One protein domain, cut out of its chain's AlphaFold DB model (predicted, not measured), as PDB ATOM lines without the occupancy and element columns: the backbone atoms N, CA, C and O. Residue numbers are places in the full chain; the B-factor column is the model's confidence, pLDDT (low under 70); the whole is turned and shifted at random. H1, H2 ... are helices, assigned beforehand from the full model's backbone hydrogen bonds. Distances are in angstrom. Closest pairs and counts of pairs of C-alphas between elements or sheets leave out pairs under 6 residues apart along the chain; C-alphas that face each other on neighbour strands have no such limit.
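AT A GLANCE: This is residues 2 to 87 and 95 to 160 of the 179 residues of an uncharacterized protein of Leptidea sinapis (UniProt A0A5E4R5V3). This is a long rod with a small head: H6 makes most of the length, H2 packs along it running the opposite way, and H1 folds back from H2 at the end far from the head, its residues 2 to 9 sticking out free. The head holds the short helices H3, H4 and H5 and the unnamed stretch 107 to 120, with H3 and H4 packed crosswise on the first turns of H6. The 152 printed residues include six named helices, H1 to H6 in that order, and no named strand: the class is all helix. The whole is extended, with a radius of gyration of the C-alphas of 23.3 A and spans of 75 by 27 by 26 A.

HOW THE PARTS SIT: H1, residues 2 to 19, and H2, residues 23 to 48, form a helical hairpin and touch, closest at the C-alphas of Gly 17 and Leu 26, 5.0 A apart; they run opposite ways at a tilt of 37 degrees, only just steep. H2 touches the hub H6, residues 121 to 158, closest at the C-alphas of Ala 44 and Gly 137, 3.9 A, opposite ways at a shallow tilt of 25 degrees. H3, residues 52 to 65, touches residues 122 to 130 of H6 alone, about perpendicular at 75 degrees, closest at the C-alphas of Gln 55 and Lys 126, 5.7 A. H4, residues 68 to 78, touches H6 about perpendicular at 86 degrees, with the closest C-alphas, Phe 78 and Arg 124, 6.6 A apart. H4 and H5, residues 100 to 106, only just touch, with 3 pairs of C-alphas within 8 A, closest Glu 76 and Val 102, 6.0 A. In all six helices every O i to N i+4 pair is within hydrogen-bond range.

IN THESE COORDINATES: H1 begins at C-alpha 2 (155.620, 83.467, 162.224) and is 26.1 A long. H2 is 37.2 A long and H3 20.0 A. H6, 53.5 A, ends at C-alpha 158 (159.500, 81.363, 191.081).

THE WHOLE: The C-alphas farthest apart, Thr 113 and Gln 160, are 75.0 A apart. Residues 88 to 94 are not printed; C-alphas 87 and 95 are 9.1 A apart across the cut. H5 to H6 is a long link. Residues 87 and 114 have pLDDT under 70.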
ATOM      1  N   ALA A   2     155.267  84.517 161.253       88.50
ATOM      2  CA  ALA A   2     155.620  83.467 162.224       88.50
ATOM      3  C   ALA A   2     156.163  83.989 163.574       88.50
ATOM      4  O   ALA A   2     155.702  83.548 164.624       88.50
ATOM      5  N   CYS A   3     157.065  84.980 163.562       87.88
ATOM      6  CA  CYS A   3     157.618  85.556 164.795       87.88
ATOM      7  C   CYS A   3     156.532  86.148 165.708       87.88
ATOM      8  O   CYS A   3     156.584  85.966 166.918       87.88
ATOM      9  N   GLY A   4     155.515  86.802 165.137       91.25
ATOM     10  CA  GLY A   4     154.423  87.394 165.913       91.25
ATOM     11  C   GLY A   4     153.586  86.343 166.647       91.25
ATOM     12  O   GLY A   4     153.322  86.491 167.834       91.25
ATOM     13  N   ILE A   5     153.234  85.245 165.971       95.00
ATOM     14  CA  ILE A   5     152.484  84.132 166.579       95.00
ATOM     15  C   ILE A   5     153.287  83.516 167.730       95.00
ATOM     16  O   ILE A   5     152.754  83.282 168.812       95.00
ATOM     17  N   PHE A   6     154.583  83.300 167.516       92.56
ATOM     18  CA  PHE A   6     155.472  82.744 168.529       92.56
ATOM     19  C   PHE A   6     155.585  83.642 169.777       92.56
ATOM     20  O   PHE A   6     155.468  83.147 170.898       92.56
ATOM     21  N   LEU A   7     155.713  84.963 169.601       90.88
ATOM     22  CA  LEU A   7     155.736  85.920 170.716       90.88
ATOM     23  C   LEU A   7     154.419  85.936 171.507       90.88
ATOM     24  O   LEU A   7     154.439  86.035 172.736       90.88
ATOM     25  N   ILE A   8     153.275  85.783 170.831       94.19
ATOM     26  CA  ILE A   8     151.969  85.662 171.495       94.19
ATOM     27  C   ILE A   8     151.925  84.400 172.365       94.19
ATOM     28  O   ILE A   8     151.538  84.477 173.529       94.19
ATOM     29  N   LEU A   9     152.368  83.250 171.847       92.00
ATOM     30  CA  LEU A   9     152.392  81.996 172.609       92.00
ATOM     31  C   LEU A   9     153.281  82.091 173.855       92.00
ATOM     32  O   LEU A   9     152.867  81.669 174.933       92.00
ATOM     33  N   ILE A  10     154.468  82.690 173.737       92.12
ATOM     34  CA  ILE A  10     155.360  82.921 174.883       92.12
ATOM     35  C   ILE A  10     154.700  83.828 175.918       92.12
ATOM     36  O   ILE A  10     154.768  83.546 177.116       92.12
ATOM     37  N   SER A  11     154.025  84.884 175.466       92.31
ATOM     38  CA  SER A  11     153.322  85.813 176.353       92.31
ATOM     39  C   SER A  11     152.190  85.114 177.115       92.31
ATOM     40  O   SER A  11     152.053  85.297 178.325       92.31
ATOM     41  N   LEU A  12     151.419  84.248 176.444       92.38
ATOM     42  CA  LEU A  12     150.376  83.437 177.077       92.38
ATOM     43  C   LEU A  12     150.953  82.437 178.086       92.38
ATOM     44  O   LEU A  12     150.399  82.291 179.174       92.38
ATOM     45  N   LEU A  13     152.072  81.781 177.762       89.94
ATOM     46  CA  LEU A  13     152.767  80.873 178.679       89.94
ATOM     47  C   LEU A  13     153.282  81.606 179.923       89.94
ATOM     48  O   LEU A  13     153.096  81.117 181.037       89.94
ATOM     49  N   GLY A  14     153.882  82.787 179.750       88.69
ATOM     50  CA  GLY A  14     154.338  83.631 180.856       88.69
ATOM     51  C   GLY A  14     153.183  84.077 181.755       88.69
ATOM     52  O   GLY A  14     153.245  83.915 182.973       88.69
ATOM     53  N   MET A  15     152.088  84.553 181.155       88.25
ATOM     54  CA  MET A  15     150.888  84.977 181.880       88.25
ATOM     55  C   MET A  15     150.220  83.813 182.627       88.25
ATOM     56  O   MET A  15     149.921  83.934 183.814       88.25
ATOM     57  N   ALA A  16     150.017  82.667 181.972       87.56
ATOM     58  CA  ALA A  16     149.427  81.485 182.600       87.56
ATOM     59  C   ALA A  16     150.316  80.925 183.721       87.56
ATOM     60  O   ALA A  16     149.806  80.535 184.773       87.56
ATOM     61  N   GLY A  17     151.639  80.922 183.518       84.06
ATOM     62  CA  GLY A  17     152.624  80.532 184.525       84.06
ATOM     63  C   GLY A  17     152.575  81.413 185.775       84.06
ATOM     64  O   GLY A  17     152.657  80.881 186.881       84.06
ATOM     65  N   ALA A  18     152.373  82.724 185.604       84.19
ATOM     66  CA  ALA A  18     152.206  83.666 186.708       84.19
ATOM     67  C   ALA A  18     150.864  83.480 187.439       84.19
ATOM     68  O   ALA A  18     150.843  83.266 188.643       84.19
ATOM     69  N   ILE A  19     149.731  83.470 186.724       84.69
ATOM     70  CA  ILE A  19     148.398  83.400 187.355       84.69
ATOM     71  C   ILE A  19     148.194  82.093 188.132       84.69
ATOM     72  O   ILE A  19     147.611  82.091 189.213       84.69
ATOM     73  N   LYS A  20     148.639  80.960 187.575       78.12
ATOM     74  CA  LYS A  20     148.408  79.632 188.166       78.12
ATOM     75  C   LYS A  20     149.464  79.235 189.204       78.12
ATOM     76  O   LYS A  20     149.394  78.107 189.680       78.12
ATOM     77  N   HIS A  21     150.465  80.082 189.479       73.62
ATOM     78  CA  HIS A  21     151.657  79.727 190.269       73.62
ATOM     79  C   HIS A  21     152.296  78.385 189.834       73.62
ATOM     80  O   HIS A  21     152.941  77.675 190.609       73.62
ATOM     81  N   HIS A  22     152.132  78.006 188.559       77.50
ATOM     82  CA  HIS A  22     152.502  76.678 188.083       77.50
ATOM     83  C   HIS A  22     154.007  76.618 187.815       77.50
ATOM     84  O   HIS A  22     154.482  76.954 186.724       77.50
ATOM     85  N   GLN A  23     154.766  76.154 188.812       77.31
ATOM     86  CA  GLN A  23     156.230  76.163 188.794       77.31
ATOM     87  C   GLN A  23     156.828  75.517 187.534       77.31
ATOM     88  O   GLN A  23     157.817  76.008 186.998       77.31
ATOM     89  N   VAL A  24     156.233  74.452 186.994       83.38
ATOM     90  CA  VAL A  24     156.759  73.801 185.781       83.38
ATOM     91  C   VAL A  24     156.581  74.677 184.530       83.38
ATOM     92  O   VAL A  24     157.480  74.730 183.700       83.38
ATOM     93  N   MET A  25     155.486  75.439 184.407       82.94
ATOM     94  CA  MET A  25     155.273  76.303 183.228       82.94
ATOM     95  C   MET A  25     156.234  77.491 183.239       82.94
ATOM     96  O   MET A  25     156.822  77.831 182.215       82.94
ATOM     97  N   LEU A  26     156.468  78.061 184.423       84.94
ATOM     98  CA  LEU A  26     157.434  79.139 184.604       84.94
ATOM     99  C   LEU A  26     158.880  78.676 184.335       84.94
ATOM    100  O   LEU A  26     159.697  79.468 183.877       84.94
ATOM    101  N   PHE A  27     159.192  77.391 184.563       87.00
ATOM    102  CA  PHE A  27     160.490  76.812 184.184       87.00
ATOM    103  C   PHE A  27     160.690  76.848 182.667       87.00
ATOM    104  O   PHE A  27     161.686  77.387 182.194       87.00
ATOM    105  N   PHE A  28     159.726  76.316 181.911       89.81
ATOM    106  CA  PHE A  28     159.793  76.317 180.450       89.81
ATOM    107  C   PHE A  28     159.860  77.735 179.889       89.81
ATOM    108  O   PHE A  28     160.669  77.994 179.005       89.81
ATOM    109  N   TYR A  29     159.085  78.666 180.449       91.50
ATOM    110  CA  TYR A  29     159.154  80.079 180.082       91.50
ATOM    111  C   TYR A  29     160.569  80.656 180.259       91.50
ATOM    112  O   TYR A  29     161.105  81.253 179.329       91.50
ATOM    113  N   MET A  30     161.213  80.423 181.410       89.88
ATOM    114  CA  MET A  30     162.588  80.878 181.656       89.88
ATOM    115  C   MET A  30     163.604  80.257 180.692       89.88
ATOM    116  O   MET A  30     164.497  80.958 180.224       89.88
ATOM    117  N   VAL A  31     163.477  78.960 180.388       92.44
ATOM    118  CA  VAL A  31     164.352  78.276 179.422       92.44
ATOM    119  C   VAL A  31     164.178  78.869 178.026       92.44
ATOM    120  O   VAL A  31     165.168  79.171 177.368       92.44
ATOM    121  N   ILE A  32     162.936  79.084 177.585       93.56
ATOM    122  CA  ILE A  32     162.646  79.673 176.272       93.56
ATOM    123  C   ILE A  32     163.211  81.093 176.184       93.56
ATOM    124  O   ILE A  32     163.920  81.386 175.227       93.56
ATOM    125  N   LEU A  33     162.968  81.951 177.182       92.31
ATOM    126  CA  LEU A  33     163.536  83.304 177.208       92.31
ATOM    127  C   LEU A  33     165.065  83.291 177.165       92.31
ATOM    128  O   LEU A  33     165.667  84.090 176.462       92.31
ATOM    129  N   PHE A  34     165.703  82.368 177.885       92.25
ATOM    130  CA  PHE A  34     167.157  82.249 177.855       92.25
ATOM    131  C   PHE A  34     167.681  81.832 176.472       92.25
ATOM    132  O   PHE A  34     168.690  82.359 176.011       92.25
ATOM    133  N   LEU A  35     166.988  80.923 175.780       94.19
ATOM    134  CA  LEU A  35     167.341  80.550 174.407       94.19
ATOM    135  C   LEU A  35     167.154  81.718 173.430       94.19
ATOM    136  O   LEU A  35     167.996  81.914 172.555       94.19
ATOM    137  N   LEU A  36     166.086  82.506 173.588       93.75
ATOM    138  CA  LEU A  36     165.869  83.709 172.785       93.75
ATOM    139  C   LEU A  36     166.968  84.742 172.991       93.75
ATOM    140  O   LEU A  36     167.500  85.237 171.998       93.75
ATOM    141  N   PHE A  37     167.387  84.941 174.238       94.94
ATOM    142  CA  PHE A  37     168.504  85.809 174.575       94.94
ATOM    143  C   PHE A  37     169.778  85.393 173.835       94.94
ATOM    144  O   PHE A  37     170.411  86.225 173.193       94.94
ATOM    145  N   LEU A  38     170.139  84.104 173.857       95.44
ATOM    146  CA  LEU A  38     171.349  83.622 173.181       95.44
ATOM    147  C   LEU A  38     171.310  83.878 171.669       95.44
ATOM    148  O   LEU A  38     172.299  84.332 171.091       95.44
ATOM    149  N   VAL A  39     170.169  83.608 171.029       95.12
ATOM    150  CA  VAL A  39     170.006  83.802 169.583       95.12
ATOM    151  C   VAL A  39     170.042  85.286 169.221       95.12
ATOM    152  O   VAL A  39     170.770  85.677 168.310       95.12
ATOM    153  N   GLN A  40     169.291  86.126 169.930       94.38
ATOM    154  CA  GLN A  40     169.219  87.560 169.648       94.38
ATOM    155  C   GLN A  40     170.537  88.261 169.919       94.38
ATOM    156  O   GLN A  40     170.976  89.048 169.088       94.38
ATOM    157  N   PHE A  41     171.188  87.946 171.038       96.25
ATOM    158  CA  PHE A  41     172.493  88.494 171.370       96.25
ATOM    159  C   PHE A  41     173.521  88.119 170.299       96.25
ATOM    160  O   PHE A  41     174.239  88.985 169.802       96.25
ATOM    161  N   SER A  42     173.527  86.857 169.855       96.75
ATOM    162  CA  SER A  42     174.405  86.410 168.770       96.75
ATOM    163  C   SER A  42     174.139  87.153 167.459       96.75
ATOM    164  O   SER A  42     175.089  87.601 166.817       96.75
ATOM    165  N   ILE A  43     172.875  87.286 167.042       96.06
ATOM    166  CA  ILE A  43     172.514  87.996 165.804       96.06
ATOM    167  C   ILE A  43     172.866  89.480 165.924       96.06
ATOM    168  O   ILE A  43     173.422  90.053 164.993       96.06
ATOM    169  N   ALA A  44     172.598  90.095 167.073       97.19
ATOM    170  CA  ALA A  44     172.879  91.500 167.312       97.19
ATOM    171  C   ALA A  44     174.381  91.805 167.227       97.19
ATOM    172  O   ALA A  44     174.783  92.740 166.533       97.19
ATOM    173  N   CYS A  45     175.212  90.974 167.861       96.56
ATOM    174  CA  CYS A  45     176.663  91.060 167.743       96.56
ATOM    175  C   CYS A  45     177.138  90.824 166.305       96.56
ATOM    176  O   CYS A  45     178.003  91.558 165.832       96.56
ATOM    177  N   ALA A  46     176.564  89.848 165.593       96.44
ATOM    178  CA  ALA A  46     176.905  89.591 164.198       96.44
ATOM    179  C   ALA A  46     176.586  90.799 163.303       96.44
ATOM    180  O   ALA A  46     177.448  91.212 162.538       96.44
ATOM    181  N   CYS A  47     175.400  91.404 163.442       96.44
ATOM    182  CA  CYS A  47     175.001  92.596 162.690       96.44
ATOM    183  C   CYS A  47     175.917  93.796 162.975       96.44
ATOM    184  O   CYS A  47     176.324  94.484 162.045       96.44
ATOM    185  N   LEU A  48     176.291  94.032 164.234       95.62
ATOM    186  CA  LEU A  48     177.200  95.130 164.588       95.62
ATOM    187  C   LEU A  48     178.649  94.888 164.150       95.62
ATOM    188  O   LEU A  48     179.397  95.846 163.975       95.62
ATOM    189  N   GLY A  49     179.048  93.625 163.996       95.19
ATOM    190  CA  GLY A  49     180.397  93.231 163.599       95.19
ATOM    191  C   GLY A  49     180.640  93.182 162.088       95.19
ATOM    192  O   GLY A  49     181.776  92.937 161.687       95.19
ATOM    193  N   VAL A  50     179.616  93.383 161.248       95.81
ATOM    194  CA  VAL A  50     179.773  93.339 159.783       95.81
ATOM    195  C   VAL A  50     180.603  94.530 159.305       95.81
ATOM    196  O   VAL A  50     180.286  95.679 159.607       95.81
ATOM    197  N   ASN A  51     181.639  94.262 158.510       95.50
ATOM    198  CA  ASN A  51     182.490  95.297 157.923       95.50
ATOM    199  C   ASN A  51     182.042  95.715 156.507       95.50
ATOM    200  O   ASN A  51     181.180  95.097 155.880       95.50
ATOM    201  N   SER A  52     182.677  96.761 155.977       93.56
ATOM    202  CA  SER A  52     182.369  97.344 154.667       93.56
ATOM    203  C   SER A  52     182.463  96.359 153.491       93.56
ATOM    204  O   SER A  52     181.674  96.463 152.552       93.56
ATOM    205  N   ASP A  53     183.408  95.417 153.523       94.50
ATOM    206  CA  ASP A  53     183.612  94.449 152.436       94.50
ATOM    207  C   ASP A  53     182.515  93.378 152.444       94.50
ATOM    208  O   ASP A  53     181.962  93.022 151.402       94.50
ATOM    209  N   GLN A  54     182.131  92.907 153.635       94.94
ATOM    210  CA  GLN A  54     181.004  91.995 153.800       94.94
ATOM    211  C   GLN A  54     179.686  92.653 153.379       94.94
ATOM    212  O   GLN A  54     178.863  91.998 152.743       94.94
ATOM    213  N   GLN A  55     179.489  93.941 153.674       94.94
ATOM    214  CA  GLN A  55     178.305  94.688 153.227       94.94
ATOM    215  C   GLN A  55     178.216  94.760 151.699       94.94
ATOM    216  O   GLN A  55     177.148  94.524 151.136       94.94
ATOM    217  N   GLU A  56     179.329  95.041 151.019       94.69
ATOM    218  CA  GLU A  56     179.367  95.079 149.555       94.69
ATOM    219  C   GLU A  56     179.095  93.699 148.945       94.69
ATOM    220  O   GLU A  56     178.305  93.578 148.007       94.69
ATOM    221  N   MET A  57     179.686  92.646 149.516       95.06
ATOM    222  CA  MET A  57     179.434  91.270 149.093       95.06
ATOM    223  C   MET A  57     177.952  90.901 149.240       95.06
ATOM    224  O   MET A  57     177.371  90.328 148.319       95.06
ATOM    225  N   LEU A  58     177.326  91.253 150.366       94.56
ATOM    226  CA  LEU A  58     175.901  91.016 150.605       94.56
ATOM    227  C   LEU A  58     175.022  91.806 149.630       94.56
ATOM    228  O   LEU A  58     174.059  91.252 149.103       94.56
ATOM    229  N   ALA A  59     175.371  93.063 149.343       94.69
ATOM    230  CA  ALA A  59     174.679  93.875 148.347       94.69
ATOM    231  C   ALA A  59     174.767  93.241 146.949       94.69
ATOM    232  O   ALA A  59     173.759  93.152 146.252       94.69
ATOM    233  N   GLN A  60     175.946  92.743 146.563       94.00
ATOM    234  CA  GLN A  60     176.169  92.102 145.265       94.00
ATOM    235  C   GLN A  60     175.425  90.769 145.148       94.00
ATOM    236  O   GLN A  60     174.787  90.494 144.134       94.00
ATOM    237  N   GLN A  61     175.466  89.941 146.192       94.19
ATOM    238  CA  GLN A  61     174.715  88.685 146.233       94.19
ATOM    239  C   GLN A  61     173.206  88.926 146.215       94.19
ATOM    240  O   GLN A  61     172.486  88.207 145.527       94.19
ATOM    241  N   GLY A  62     172.737  89.939 146.948       93.38
ATOM    242  CA  GLY A  62     171.347  90.372 146.929       93.38
ATOM    243  C   GLY A  62     170.926  90.795 145.528       93.38
ATOM    244  O   GLY A  62     169.959  90.253 145.006       93.38
ATOM    245  N   TRP A  63     171.700  91.676 144.890       93.50
ATOM    246  CA  TRP A  63     171.443  92.141 143.529       93.50
ATOM    247  C   TRP A  63     171.361  90.988 142.523       93.50
ATOM    248  O   TRP A  63     170.409  90.908 141.759       93.50
ATOM    249  N   ASN A  64     172.309  90.051 142.553       92.69
ATOM    250  CA  ASN A  64     172.356  88.946 141.589       92.69
ATOM    251  C   ASN A  64     171.258  87.892 141.799       92.69
ATOM    252  O   ASN A  64     171.011  87.081 140.911       92.69
ATOM    253  N   LYS A  65     170.650  87.845 142.988       94.44
ATOM    254  CA  LYS A  65     169.646  86.837 143.345       94.44
ATOM    255  C   LYS A  65     168.216  87.287 143.056       94.44
ATOM    256  O   LYS A  65     167.335  86.438 142.958       94.44
ATOM    257  N   VAL A  66     167.977  88.593 143.004       93.75
ATOM    258  CA  VAL A  66     166.633  89.151 142.831       93.75
ATOM    259  C   VAL A  66     166.287  89.332 141.354       93.75
ATOM    260  O   VAL A  66     167.163  89.585 140.526       93.75
ATOM    261  N   ASP A  67     165.000  89.226 141.037       93.81
ATOM    262  CA  ASP A  67     164.484  89.413 139.680       93.81
ATOM    263  C   ASP A  67     164.516  90.889 139.244       93.81
ATOM    264  O   ASP A  67     164.670  91.803 140.061       93.81
ATOM    265  N   LEU A  68     164.338  91.126 137.939       91.19
ATOM    266  CA  LEU A  68     164.363  92.468 137.342       91.19
ATOM    267  C   LEU A  68     163.350  93.429 137.988       91.19
ATOM    268  O   LEU A  68     163.711  94.573 138.246       91.19
ATOM    269  N   ASP A  69     162.156  92.955 138.349       93.06
ATOM    270  CA  ASP A  69     161.118  93.771 139.002       93.06
ATOM    271  C   ASP A  69     161.574  94.316 140.367       93.06
ATOM    272  O   ASP A  69     161.279  95.446 140.754       93.06
ATOM    273  N   VAL A  70     162.326  93.512 141.127       94.19
ATOM    274  CA  VAL A  70     162.868  93.937 142.425       94.19
ATOM    275  C   VAL A  70     164.027  94.905 142.213       94.19
ATOM    276  O   VAL A  70     164.153  95.879 142.954       94.19
ATOM    277  N   LYS A  71     164.862  94.674 141.192       93.31
ATOM    278  CA  LYS A  71     165.930  95.610 140.817       93.31
ATOM    279  C   LYS A  71     165.358  96.971 140.421       93.31
ATOM    280  O   LYS A  71     165.932  97.980 140.817       93.31
ATOM    281  N   GLU A  72     164.231  97.007 139.713       92.75
ATOM    282  CA  GLU A  72     163.536  98.243 139.327       92.75
ATOM    283  C   GLU A  72     163.069  99.008 140.569       92.75
ATOM    284  O   GLU A  72     163.433 100.166 140.758       92.75
ATOM    285  N   GLN A  73     162.393  98.330 141.502       93.88
ATOM    286  CA  GLN A  73     161.974  98.940 142.771       93.88
ATOM    287  C   GLN A  73     163.153  99.466 143.596       93.88
ATOM    288  O   GLN A  73     163.045 100.493 144.265       93.88
ATOM    289  N   VAL A  74     164.286  98.760 143.581       94.12
ATOM    290  CA  VAL A  74     165.512  99.217 144.244       94.12
ATOM    291  C   VAL A  74     166.037 100.483 143.567       94.12
ATOM    292  O   VAL A  74     166.340 101.449 144.265       94.12
ATOM    293  N   GLN A  75     166.105 100.518 142.237       92.88
ATOM    294  CA  GLN A  75     166.532 101.705 141.495       92.88
ATOM    295  C   GLN A  75     165.640 102.913 141.795       92.88
ATOM    296  O   GLN A  75     166.157 103.983 142.116       92.88
ATOM    297  N   GLU A  76     164.316 102.745 141.769       92.94
ATOM    298  CA  GLU A  76     163.359 103.814 142.074       92.94
ATOM    299  C   GLU A  76     163.478 104.302 143.520       92.94
ATOM    300  O   GLU A  76     163.528 105.505 143.782       92.94
ATOM    301  N   ARG A  77     163.565 103.370 144.477       93.38
ATOM    302  CA  ARG A  77     163.611 103.693 145.907       93.38
ATOM    303  C   ARG A  77     164.907 104.381 146.319       93.38
ATOM    304  O   ARG A  77     164.878 105.255 147.181       93.38
ATOM    305  N   PHE A  78     166.031 103.950 145.756       92.69
ATOM    306  CA  PHE A  78     167.357 104.464 146.101       92.69
ATOM    307  C   PHE A  78     167.878 105.513 145.112       92.69
ATOM    308  O   PHE A  78     168.988 106.006 145.304       92.69
ATOM    309  N   GLN A  79     167.082 105.868 144.094       92.38
ATOM    310  CA  GLN A  79     167.422 106.832 143.040       92.38
ATOM    311  C   GLN A  79     168.812 106.567 142.447       92.38
ATOM    312  O   GLN A  79     169.701 107.419 142.444       92.38
ATOM    313  N   CYS A  80     169.016 105.332 142.000       92.38
ATOM    314  CA  CYS A  80     170.291 104.831 141.504       92.38
ATOM    315  C   CYS A  80     170.079 103.977 140.249       92.38
ATOM    316  O   CYS A  80     168.969 103.527 139.981       92.38
ATOM    317  N   CYS A  81     171.139 103.742 139.476       91.44
ATOM    318  CA  CYS A  81     171.072 102.958 138.241       91.44
ATOM    319  C   CYS A  81     172.257 101.995 138.130       91.44
ATOM    320  O   CYS A  81     173.407 102.407 138.278       91.44
ATOM    321  N   SER A  82     171.980 100.733 137.779       90.62
ATOM    322  CA  SER A  82     172.949  99.620 137.768       90.62
ATOM    323  C   SER A  82     173.581  99.326 139.142       90.62
ATOM    324  O   SER A  82     173.548 100.142 140.058       90.62
ATOM    325  N   PHE A  83     174.171  98.139 139.313       90.56
ATOM    326  CA  PHE A  83     174.838  97.771 140.562       90.56
ATOM    327  C   PHE A  83     176.163  98.526 140.761       90.56
ATOM    328  O   PHE A  83     176.258  99.343 141.671       90.56
ATOM    329  N   LYS A  84     177.175  98.274 139.915       87.75
ATOM    330  CA  LYS A  84     178.521  98.886 140.005       87.75
ATOM    331  C   LYS A  84     178.829  99.858 138.867       87.75
ATOM    332  O   LYS A  84     179.414 100.907 139.101       87.75
ATOM    333  N   SER A  85     178.443  99.513 137.643       81.44
ATOM    334  CA  SER A  85     178.717 100.313 136.447       81.44
ATOM    335  C   SER A  85     177.648 100.065 135.391       81.44
ATOM    336  O   SER A  85     177.131  98.950 135.280       81.44
ATOM    337  N   ARG A  86     177.315 101.077 134.589       77.75
ATOM    338  CA  ARG A  86     176.440 100.886 133.424       77.75
ATOM    339  C   ARG A  86     177.191 100.094 132.359       77.75
ATOM    340  O   ARG A  86     178.368 100.348 132.116       77.75
ATOM    341  N   ALA A  87     176.523  99.128 131.739       65.25
ATOM    342  CA  ALA A  87     177.080  98.463 130.573       65.25
ATOM    343  C   ALA A  87     176.914  99.403 129.371       65.25
ATOM    344  O   ALA A  87     175.801  99.642 128.918       65.25
ATOM    345  N   ASP A  95     172.032  93.018 133.189       78.50
ATOM    346  CA  ASP A  95     171.518  92.420 134.429       78.50
ATOM    347  C   ASP A  95     170.829  93.463 135.338       78.50
ATOM    348  O   ASP A  95     170.919  93.432 136.572       78.50
ATOM    349  N   TYR A  96     170.192  94.458 134.719       82.88
ATOM    350  CA  TYR A  96     169.453  95.522 135.388       82.88
ATOM    351  C   TYR A  96     168.375  96.109 134.456       82.88
ATOM    352  O   TYR A  96     168.566  96.109 133.239       82.88
ATOM    353  N   PRO A  97     167.242  96.581 135.007       87.31
ATOM    354  CA  PRO A  97     166.152  97.177 134.228       87.31
ATOM    355  C   PRO A  97     166.524  98.559 133.672       87.31
ATOM    356  O   PRO A  97     167.577  99.107 134.004       87.31
ATOM    357  N   SER A  98     165.677  99.120 132.797       87.62
ATOM    358  CA  SER A  98     165.941 100.435 132.193       87.62
ATOM    359  C   SER A  98     166.062 101.530 133.255       87.62
ATOM    360  O   SER A  98     165.268 101.598 134.187       87.62
ATOM    361  N   CYS A  99     167.022 102.434 133.062       87.88
ATOM    362  CA  CYS A  99     167.249 103.568 133.951       87.88
ATOM    363  C   CYS A  99     166.562 104.865 133.497       87.88
ATOM    364  O   CYS A  99     166.723 105.890 134.154       87.88
ATOM    365  N   ASP A 100     165.778 104.848 132.413       85.12
ATOM    366  CA  ASP A 100     165.186 106.061 131.821       85.12
ATOM    367  C   ASP A 100     164.317 106.858 132.806       85.12
ATOM    368  O   ASP A 100     164.256 108.088 132.752       85.12
ATOM    369  N   ILE A 101     163.610 106.155 133.697       84.94
ATOM    370  CA  ILE A 101     162.717 106.764 134.687       84.94
ATOM    371  C   ILE A 101     163.541 107.416 135.797       84.94
ATOM    372  O   ILE A 101     163.369 108.601 136.080       84.94
ATOM    373  N   VAL A 102     164.462 106.664 136.400       88.88
ATOM    374  CA  VAL A 102     165.290 107.154 137.508       88.88
ATOM    375  C   VAL A 102     166.253 108.249 137.069       88.88
ATOM    376  O   VAL A 102     166.408 109.229 137.794       88.88
ATOM    377  N   ASP A 103     166.819 108.169 135.863       87.88
ATOM    378  CA  ASP A 103     167.717 109.200 135.339       87.88
ATOM    379  C   ASP A 103     167.005 110.545 135.163       87.88
ATOM    380  O   ASP A 103     167.567 111.580 135.518       87.88
ATOM    381  N   LYS A 104     165.739 110.557 134.721       86.06
ATOM    382  CA  LYS A 104     164.936 111.794 134.699       86.06
ATOM    383  C   LYS A 104     164.787 112.402 136.090       86.06
ATOM    384  O   LYS A 104     164.792 113.624 136.217       86.06
ATOM    385  N   ILE A 105     164.672 111.571 137.124       87.19
ATOM    386  CA  ILE A 105     164.535 112.036 138.505       87.19
ATOM    387  C   ILE A 105     165.871 112.593 139.018       87.19
ATOM    388  O   ILE A 105     165.899 113.718 139.511       87.19
ATOM    389  N   CYS A 106     166.983 111.869 138.848       88.12
ATOM    390  CA  CYS A 106     168.314 112.340 139.254       88.12
ATOM    391  C   CYS A 106     168.732 113.625 138.526       88.12
ATOM    392  O   CYS A 106     169.388 114.484 139.113       88.12
ATOM    393  N   CYS A 107     168.332 113.770 137.260       87.62
ATOM    394  CA  CYS A 107     168.660 114.916 136.418       87.62
ATOM    395  C   CYS A 107     167.613 116.033 136.434       87.62
ATOM    396  O   CYS A 107     167.677 116.926 135.594       87.62
ATOM    397  N   ASN A 108     166.643 116.022 137.358       84.50
ATOM    398  CA  ASN A 108     165.598 117.053 137.453       84.50
ATOM    399  C   ASN A 108     164.882 117.330 136.111       84.50
ATOM    400  O   ASN A 108     164.631 118.479 135.750       84.50
ATOM    401  N   ASN A 109     164.557 116.275 135.360       78.94
ATOM    402  CA  ASN A 109     163.964 116.305 134.017       78.94
ATOM    403  C   ASN A 109     164.824 116.970 132.919       78.94
ATOM    404  O   ASN A 109     164.300 117.298 131.852       78.94
ATOM    405  N   MET A 110     166.128 117.157 133.142       77.56
ATOM    406  CA  MET A 110     167.076 117.536 132.090       77.56
ATOM    407  C   MET A 110     167.419 116.340 131.188       77.56
ATOM    408  O   MET A 110     167.124 115.187 131.510       77.56
ATOM    409  N   ALA A 111     168.033 116.615 130.034       75.50
ATOM    410  CA  ALA A 111     168.503 115.565 129.137       75.50
ATOM    411  C   ALA A 111     169.591 114.721 129.821       75.50
ATOM    412  O   ALA A 111     170.541 115.266 130.379       75.50
ATOM    413  N   VAL A 112     169.453 113.395 129.746       76.81
ATOM    414  CA  VAL A 112     170.456 112.445 130.240       76.81
ATOM    415  C   VAL A 112     171.662 112.510 129.304       76.81
ATOM    416  O   VAL A 112     171.584 112.102 128.146       76.81
ATOM    417  N   THR A 113     172.765 113.073 129.784       75.75
ATOM    418  CA  THR A 113     174.048 113.189 129.069       75.75
ATOM    419  C   THR A 113     175.129 112.448 129.854       75.75
ATOM    420  O   THR A 113     174.870 111.980 130.956       75.75
ATOM    421  N   GLU A 114     176.358 112.324 129.341       68.38
ATOM    422  CA  GLU A 114     177.462 111.783 130.164       68.38
ATOM    423  C   GLU A 114     177.738 112.628 131.423       68.38
ATOM    424  O   GLU A 114     178.276 112.116 132.399       68.38
ATOM    425  N   GLU A 115     177.315 113.897 131.433       70.81
ATOM    426  CA  GLU A 115     177.471 114.811 132.570       70.81
ATOM    427  C   GLU A 115     176.362 114.665 133.625       70.81
ATOM    428  O   GLU A 115     176.553 115.080 134.768       70.81
ATOM    429  N   CYS A 116     175.212 114.068 133.277       81.62
ATOM    430  CA  CYS A 116     174.104 113.859 134.206       81.62
ATOM    431  C   CYS A 116     173.532 112.442 134.107       81.62
ATOM    432  O   CYS A 116     172.770 112.117 133.194       81.62
ATOM    433  N   GLN A 117     173.901 111.610 135.084       83.69
ATOM    434  CA  GLN A 117     173.505 110.210 135.223       83.69
ATOM    435  C   GLN A 117     173.323 109.870 136.708       83.69
ATOM    436  O   GLN A 117     174.131 110.290 137.538       83.69
ATOM    437  N   CYS A 118     172.297 109.084 137.062       88.12
ATOM    438  CA  CYS A 118     172.200 108.527 138.413       88.12
ATOM    439  C   CYS A 118     173.445 107.699 138.759       88.12
ATOM    440  O   CYS A 118     173.942 106.916 137.937       88.12
ATOM    441  N   THR A 119     173.880 107.813 140.014       90.25
ATOM    442  CA  THR A 119     174.982 107.038 140.590       90.25
ATOM    443  C   THR A 119     174.658 105.539 140.651       90.25
ATOM    444  O   THR A 119     173.479 105.168 140.728       90.25
ATOM    445  N   PRO A 120     175.678 104.664 140.677       91.94
ATOM    446  CA  PRO A 120     175.479 103.232 140.868       91.94
ATOM    447  C   PRO A 120     174.830 102.909 142.219       91.94
ATOM    448  O   PRO A 120     175.036 103.588 143.226       91.94
ATOM    449  N   CYS A 121     174.045 101.835 142.246       93.75
ATOM    450  CA  CYS A 121     173.289 101.416 143.419       93.75
ATOM    451  C   CYS A 121     174.171 100.844 144.538       93.75
ATOM    452  O   CYS A 121     173.776 100.908 145.698       93.75
ATOM    453  N   MET A 122     175.366 100.326 144.236       93.94
ATOM    454  CA  MET A 122     176.264  99.702 145.218       93.94
ATOM    455  C   MET A 122     176.483 100.567 146.467       93.94
ATOM    456  O   MET A 122     176.331 100.064 147.578       93.94
ATOM    457  N   GLU A 123     176.820 101.849 146.307       92.62
ATOM    458  CA  GLU A 123     177.113 102.734 147.443       92.62
ATOM    459  C   GLU A 123     175.871 102.968 148.310       92.62
ATOM    460  O   GLU A 123     175.930 102.832 149.532       92.62
ATOM    461  N   ARG A 124     174.722 103.220 147.670       93.56
ATOM    462  CA  ARG A 124     173.436 103.437 148.348       93.56
ATOM    463  C   ARG A 124     172.955 102.187 149.083       93.56
ATOM    464  O   ARG A 124     172.499 102.281 150.223       93.56
ATOM    465  N   LEU A 125     173.082 101.010 148.465       94.56
ATOM    466  CA  LEU A 125     172.748  99.743 149.117       94.56
ATOM    467  C   LEU A 125     173.682  99.470 150.292       94.56
ATOM    468  O   LEU A 125     173.207  99.076 151.351       94.56
ATOM    469  N   LYS A 126     174.991  99.683 150.124       94.69
ATOM    470  CA  LYS A 126     175.982  99.472 151.184       94.69
ATOM    471  C   LYS A 126     175.683 100.338 152.405       94.69
ATOM    472  O   LYS A 126     175.619  99.811 153.511       94.69
ATOM    473  N   GLU A 127     175.423 101.627 152.201       94.25
ATOM    474  CA  GLU A 127     175.038 102.554 153.272       94.25
ATOM    475  C   GLU A 127     173.725 102.126 153.949       94.25
ATOM    476  O   GLU A 127     173.625 102.104 155.177       94.25
ATOM    477  N   SER A 128     172.729 101.709 153.163       95.00
ATOM    478  CA  SER A 128     171.455 101.230 153.703       95.00
ATOM    479  C   SER A 128     171.604  99.943 154.521       95.00
ATOM    480  O   SER A 128     170.968  99.816 155.568       95.00
ATOM    481  N   ILE A 129     172.447  99.007 154.076       95.62
ATOM    482  CA  ILE A 129     172.752  97.759 154.788       95.62
ATOM    483  C   ILE A 129     173.507  98.058 156.086       95.62
ATOM    484  O   ILE A 129     173.142  97.514 157.128       95.62
ATOM    485  N   ASP A 130     174.510  98.940 156.049       96.00
ATOM    486  CA  ASP A 130     175.251  99.375 157.238       96.00
ATOM    487  C   ASP A 130     174.313  99.973 158.291       96.00
ATOM    488  O   ASP A 130     174.302  99.543 159.448       96.00
ATOM    489  N   TYR A 131     173.462 100.913 157.870       95.81
ATOM    490  CA  TYR A 131     172.472 101.528 158.743       95.81
ATOM    491  C   TYR A 131     171.508 100.487 159.327       95.81
ATOM    492  O   TYR A 131     171.285 100.457 160.538       95.81
ATOM    493  N   ALA A 132     170.969  99.598 158.487       96.62
ATOM    494  CA  ALA A 132     170.036  98.564 158.917       96.62
ATOM    495  C   ALA A 132     170.674  97.596 159.923       96.62
ATOM    496  O   ALA A 132     170.052  97.269 160.930       96.62
ATOM    497  N   PHE A 133     171.916  97.162 159.704       96.81
ATOM    498  CA  PHE A 133     172.612  96.273 160.632       96.81
ATOM    499  C   PHE A 133     172.961  96.950 161.952       96.81
ATOM    500  O   PHE A 133     172.751  96.342 163.005       96.81
ATOM    501  N   LYS A 134     173.403  98.211 161.933       96.25
ATOM    502  CA  LYS A 134     173.637  98.980 163.163       96.25
ATOM    503  C   LYS A 134     172.355  99.173 163.962       96.25
ATOM    504  O   LYS A 134     172.349  98.960 165.174       96.25
ATOM    505  N   LEU A 135     171.258  99.517 163.289       97.00
ATOM    506  CA  LEU A 135     169.956  99.703 163.920       97.00
ATOM    507  C   LEU A 135     169.414  98.387 164.495       97.00
ATOM    508  O   LEU A 135     169.091  98.319 165.680       97.00
ATOM    509  N   CYS A 136     169.347  97.328 163.685       96.19
ATOM    510  CA  CYS A 136     168.859  96.013 164.103       96.19
ATOM    511  C   CYS A 136     169.719  95.415 165.219       96.19
ATOM    512  O   CYS A 136     169.183  94.880 166.187       96.19
ATOM    513  N   GLY A 137     171.042  95.538 165.110       96.69
ATOM    514  CA  GLY A 137     171.965  95.090 166.142       96.69
ATOM    515  C   GLY A 137     171.788  95.859 167.449       96.69
ATOM    516  O   GLY A 137     171.684  95.248 168.511       96.69
ATOM    517  N   GLY A 138     171.643  97.185 167.388       96.00
ATOM    518  CA  GLY A 138     171.343  98.006 168.562       96.00
ATOM    519  C   GLY A 138     170.024  97.619 169.243       96.00
ATOM    520  O   GLY A 138     170.000  97.383 170.451       96.00
ATOM    521  N   ILE A 139     168.936  97.486 168.477       96.25
ATOM    522  CA  ILE A 139     167.621  97.069 168.996       96.25
ATOM    523  C   ILE A 139     167.699  95.666 169.614       96.25
ATOM    524  O   ILE A 139     167.183  95.446 170.711       96.25
ATOM    525  N   GLY A 140     168.375  94.729 168.944       95.81
ATOM    526  CA  GLY A 140     168.564  93.364 169.431       95.81
ATOM    527  C   GLY A 140     169.322  93.306 170.759       95.81
ATOM    528  O   GLY A 140     168.935  92.545 171.645       95.81
ATOM    529  N   LEU A 141     170.343  94.152 170.949       95.88
ATOM    530  CA  LEU A 141     171.061  94.258 172.225       95.88
ATOM    531  C   LEU A 141     170.175  94.802 173.354       95.88
ATOM    532  O   LEU A 141     170.199  94.262 174.461       95.88
ATOM    533  N   VAL A 142     169.373  95.838 173.088       96.19
ATOM    534  CA  VAL A 142     168.441  96.399 174.085       96.19
ATOM    535  C   VAL A 142     167.400  95.359 174.505       96.19
ATOM    536  O   VAL A 142     167.109  95.202 175.696       96.19
ATOM    537  N   PHE A 143     166.860  94.613 173.542       93.88
ATOM    538  CA  PHE A 143     165.900  93.556 173.834       93.88
ATOM    539  C   PHE A 143     166.545  92.408 174.622       93.88
ATOM    540  O   PHE A 143     166.013  92.024 175.662       93.88
ATOM    541  N   SER A 144     167.757  91.986 174.247       95.56
ATOM    542  CA  SER A 144     168.537  90.978 174.985       95.56
ATOM    543  C   SER A 144     168.764  91.381 176.449       95.56
ATOM    544  O   SER A 144     168.604  90.566 177.357       95.56
ATOM    545  N   PHE A 145     169.085  92.652 176.720       93.31
ATOM    546  CA  PHE A 145     169.215  93.150 178.094       93.31
ATOM    547  C   PHE A 145     167.893  93.050 178.873       93.31
ATOM    548  O   PHE A 145     167.865  92.612 180.026       93.31
ATOM    549  N   THR A 146     166.783  93.406 178.226       94.44
ATOM    550  CA  THR A 146     165.439  93.307 178.812       94.44
ATOM    551  C   THR A 146     165.065  91.853 179.121       94.44
ATOM    552  O   THR A 146     164.485  91.577 180.171       94.44
ATOM    553  N   GLU A 147     165.446  90.905 178.263       93.81
ATOM    554  CA  GLU A 147     165.224  89.472 178.484       93.81
ATOM    555  C   GLU A 147     166.019  88.933 179.678       93.81
ATOM    556  O   GLU A 147     165.483  88.155 180.467       93.81
ATOM    557  N   VAL A 148     167.258  89.391 179.895       93.44
ATOM    558  CA  VAL A 148     168.035  89.034 181.098       93.44
ATOM    559  C   VAL A 148     167.319  89.501 182.368       93.44
ATOM    560  O   VAL A 148     167.193  88.736 183.329       93.44
ATOM    561  N   VAL A 149     166.793  90.730 182.365       94.44
ATOM    562  CA  VAL A 149     165.979  91.249 183.474       94.44
ATOM    563  C   VAL A 149     164.707  90.414 183.647       94.44
ATOM    564  O   VAL A 149     164.360  90.060 184.773       94.44
ATOM    565  N   ALA A 150     164.042  90.029 182.555       92.25
ATOM    566  CA  ALA A 150     162.846  89.193 182.598       92.25
ATOM    567  C   ALA A 150     163.126  87.801 183.190       92.25
ATOM    568  O   ALA A 150     162.368  87.333 184.040       92.25
ATOM    569  N   VAL A 151     164.234  87.154 182.812       92.12
ATOM    570  CA  VAL A 151     164.666  85.867 183.384       92.12
ATOM    571  C   VAL A 151     164.992  86.016 184.869       92.12
ATOM    572  O   VAL A 151     164.599  85.166 185.673       92.12
ATOM    573  N   TRP A 152     165.667  87.100 185.265       91.81
ATOM    574  CA  TRP A 152     165.954  87.384 186.673       91.81
ATOM    575  C   TRP A 152     164.670  87.582 187.493       91.81
ATOM    576  O   TRP A 152     164.521  86.978 188.559       91.81
ATOM    577  N   LEU A 153     163.713  88.358 186.975       90.75
ATOM    578  CA  LEU A 153     162.405  88.568 187.600       90.75
ATOM    579  C   LEU A 153     161.611  87.264 187.699       90.75
ATOM    580  O   LEU A 153     161.101  86.948 188.772       90.75
ATOM    581  N   ALA A 154     161.556  86.471 186.628       89.06
ATOM    582  CA  ALA A 154     160.880  85.176 186.623       89.06
ATOM    583  C   ALA A 154     161.513  84.202 187.627       89.06
ATOM    584  O   ALA A 154     160.796  83.500 188.340       89.06
ATOM    585  N   ARG A 155     162.848  84.205 187.762       87.75
ATOM    586  CA  ARG A 155     163.559  83.419 188.781       87.75
ATOM    587  C   ARG A 155     163.189  83.858 190.192       87.75
ATOM    588  O   ARG A 155     162.923  83.014 191.044       87.75
ATOM    589  N   ARG A 156     163.178  85.171 190.445       88.75
ATOM    590  CA  ARG A 156     162.800  85.732 191.746       88.75
ATOM    591  C   ARG A 156     161.356  85.378 192.090       88.75
ATOM    592  O   ARG A 156     161.114  84.932 193.203       88.75
ATOM    593  N   TYR A 157     160.441  85.530 191.138       84.94
ATOM    594  CA  TYR A 157     159.027  85.194 191.295       84.94
ATOM    595  C   TYR A 157     158.818  83.695 191.552       84.94
ATOM    596  O   TYR A 157     158.107  83.325 192.476       84.94
ATOM    597  N   ARG A 158     159.521  82.815 190.824       81.56
ATOM    598  CA  ARG A 158     159.500  81.363 191.081       81.56
ATOM    599  C   ARG A 158     159.950  81.012 192.501       81.56
ATOM    600  O   ARG A 158     159.419  80.083 193.099       81.56
ATOM    601  N   ASN A 159     160.962  81.716 193.002       82.50
ATOM    602  CA  ASN A 159     161.524  81.487 194.330       82.50
ATOM    603  C   ASN A 159     160.687  82.114 195.456       82.50
ATOM    604  O   ASN A 159     161.047  81.954 196.622       82.50
ATOM    605  N   GLN A 160     159.604  82.833 195.145       79.44
ATOM    606  CA  GLN A 160     158.672  83.298 196.165       79.44
ATOM    607  C   GLN A 160     157.778  82.133 196.619       79.44
ATOM    608  O   GLN A 160     157.279  81.382 195.776       79.44
TER     609      GLN A 160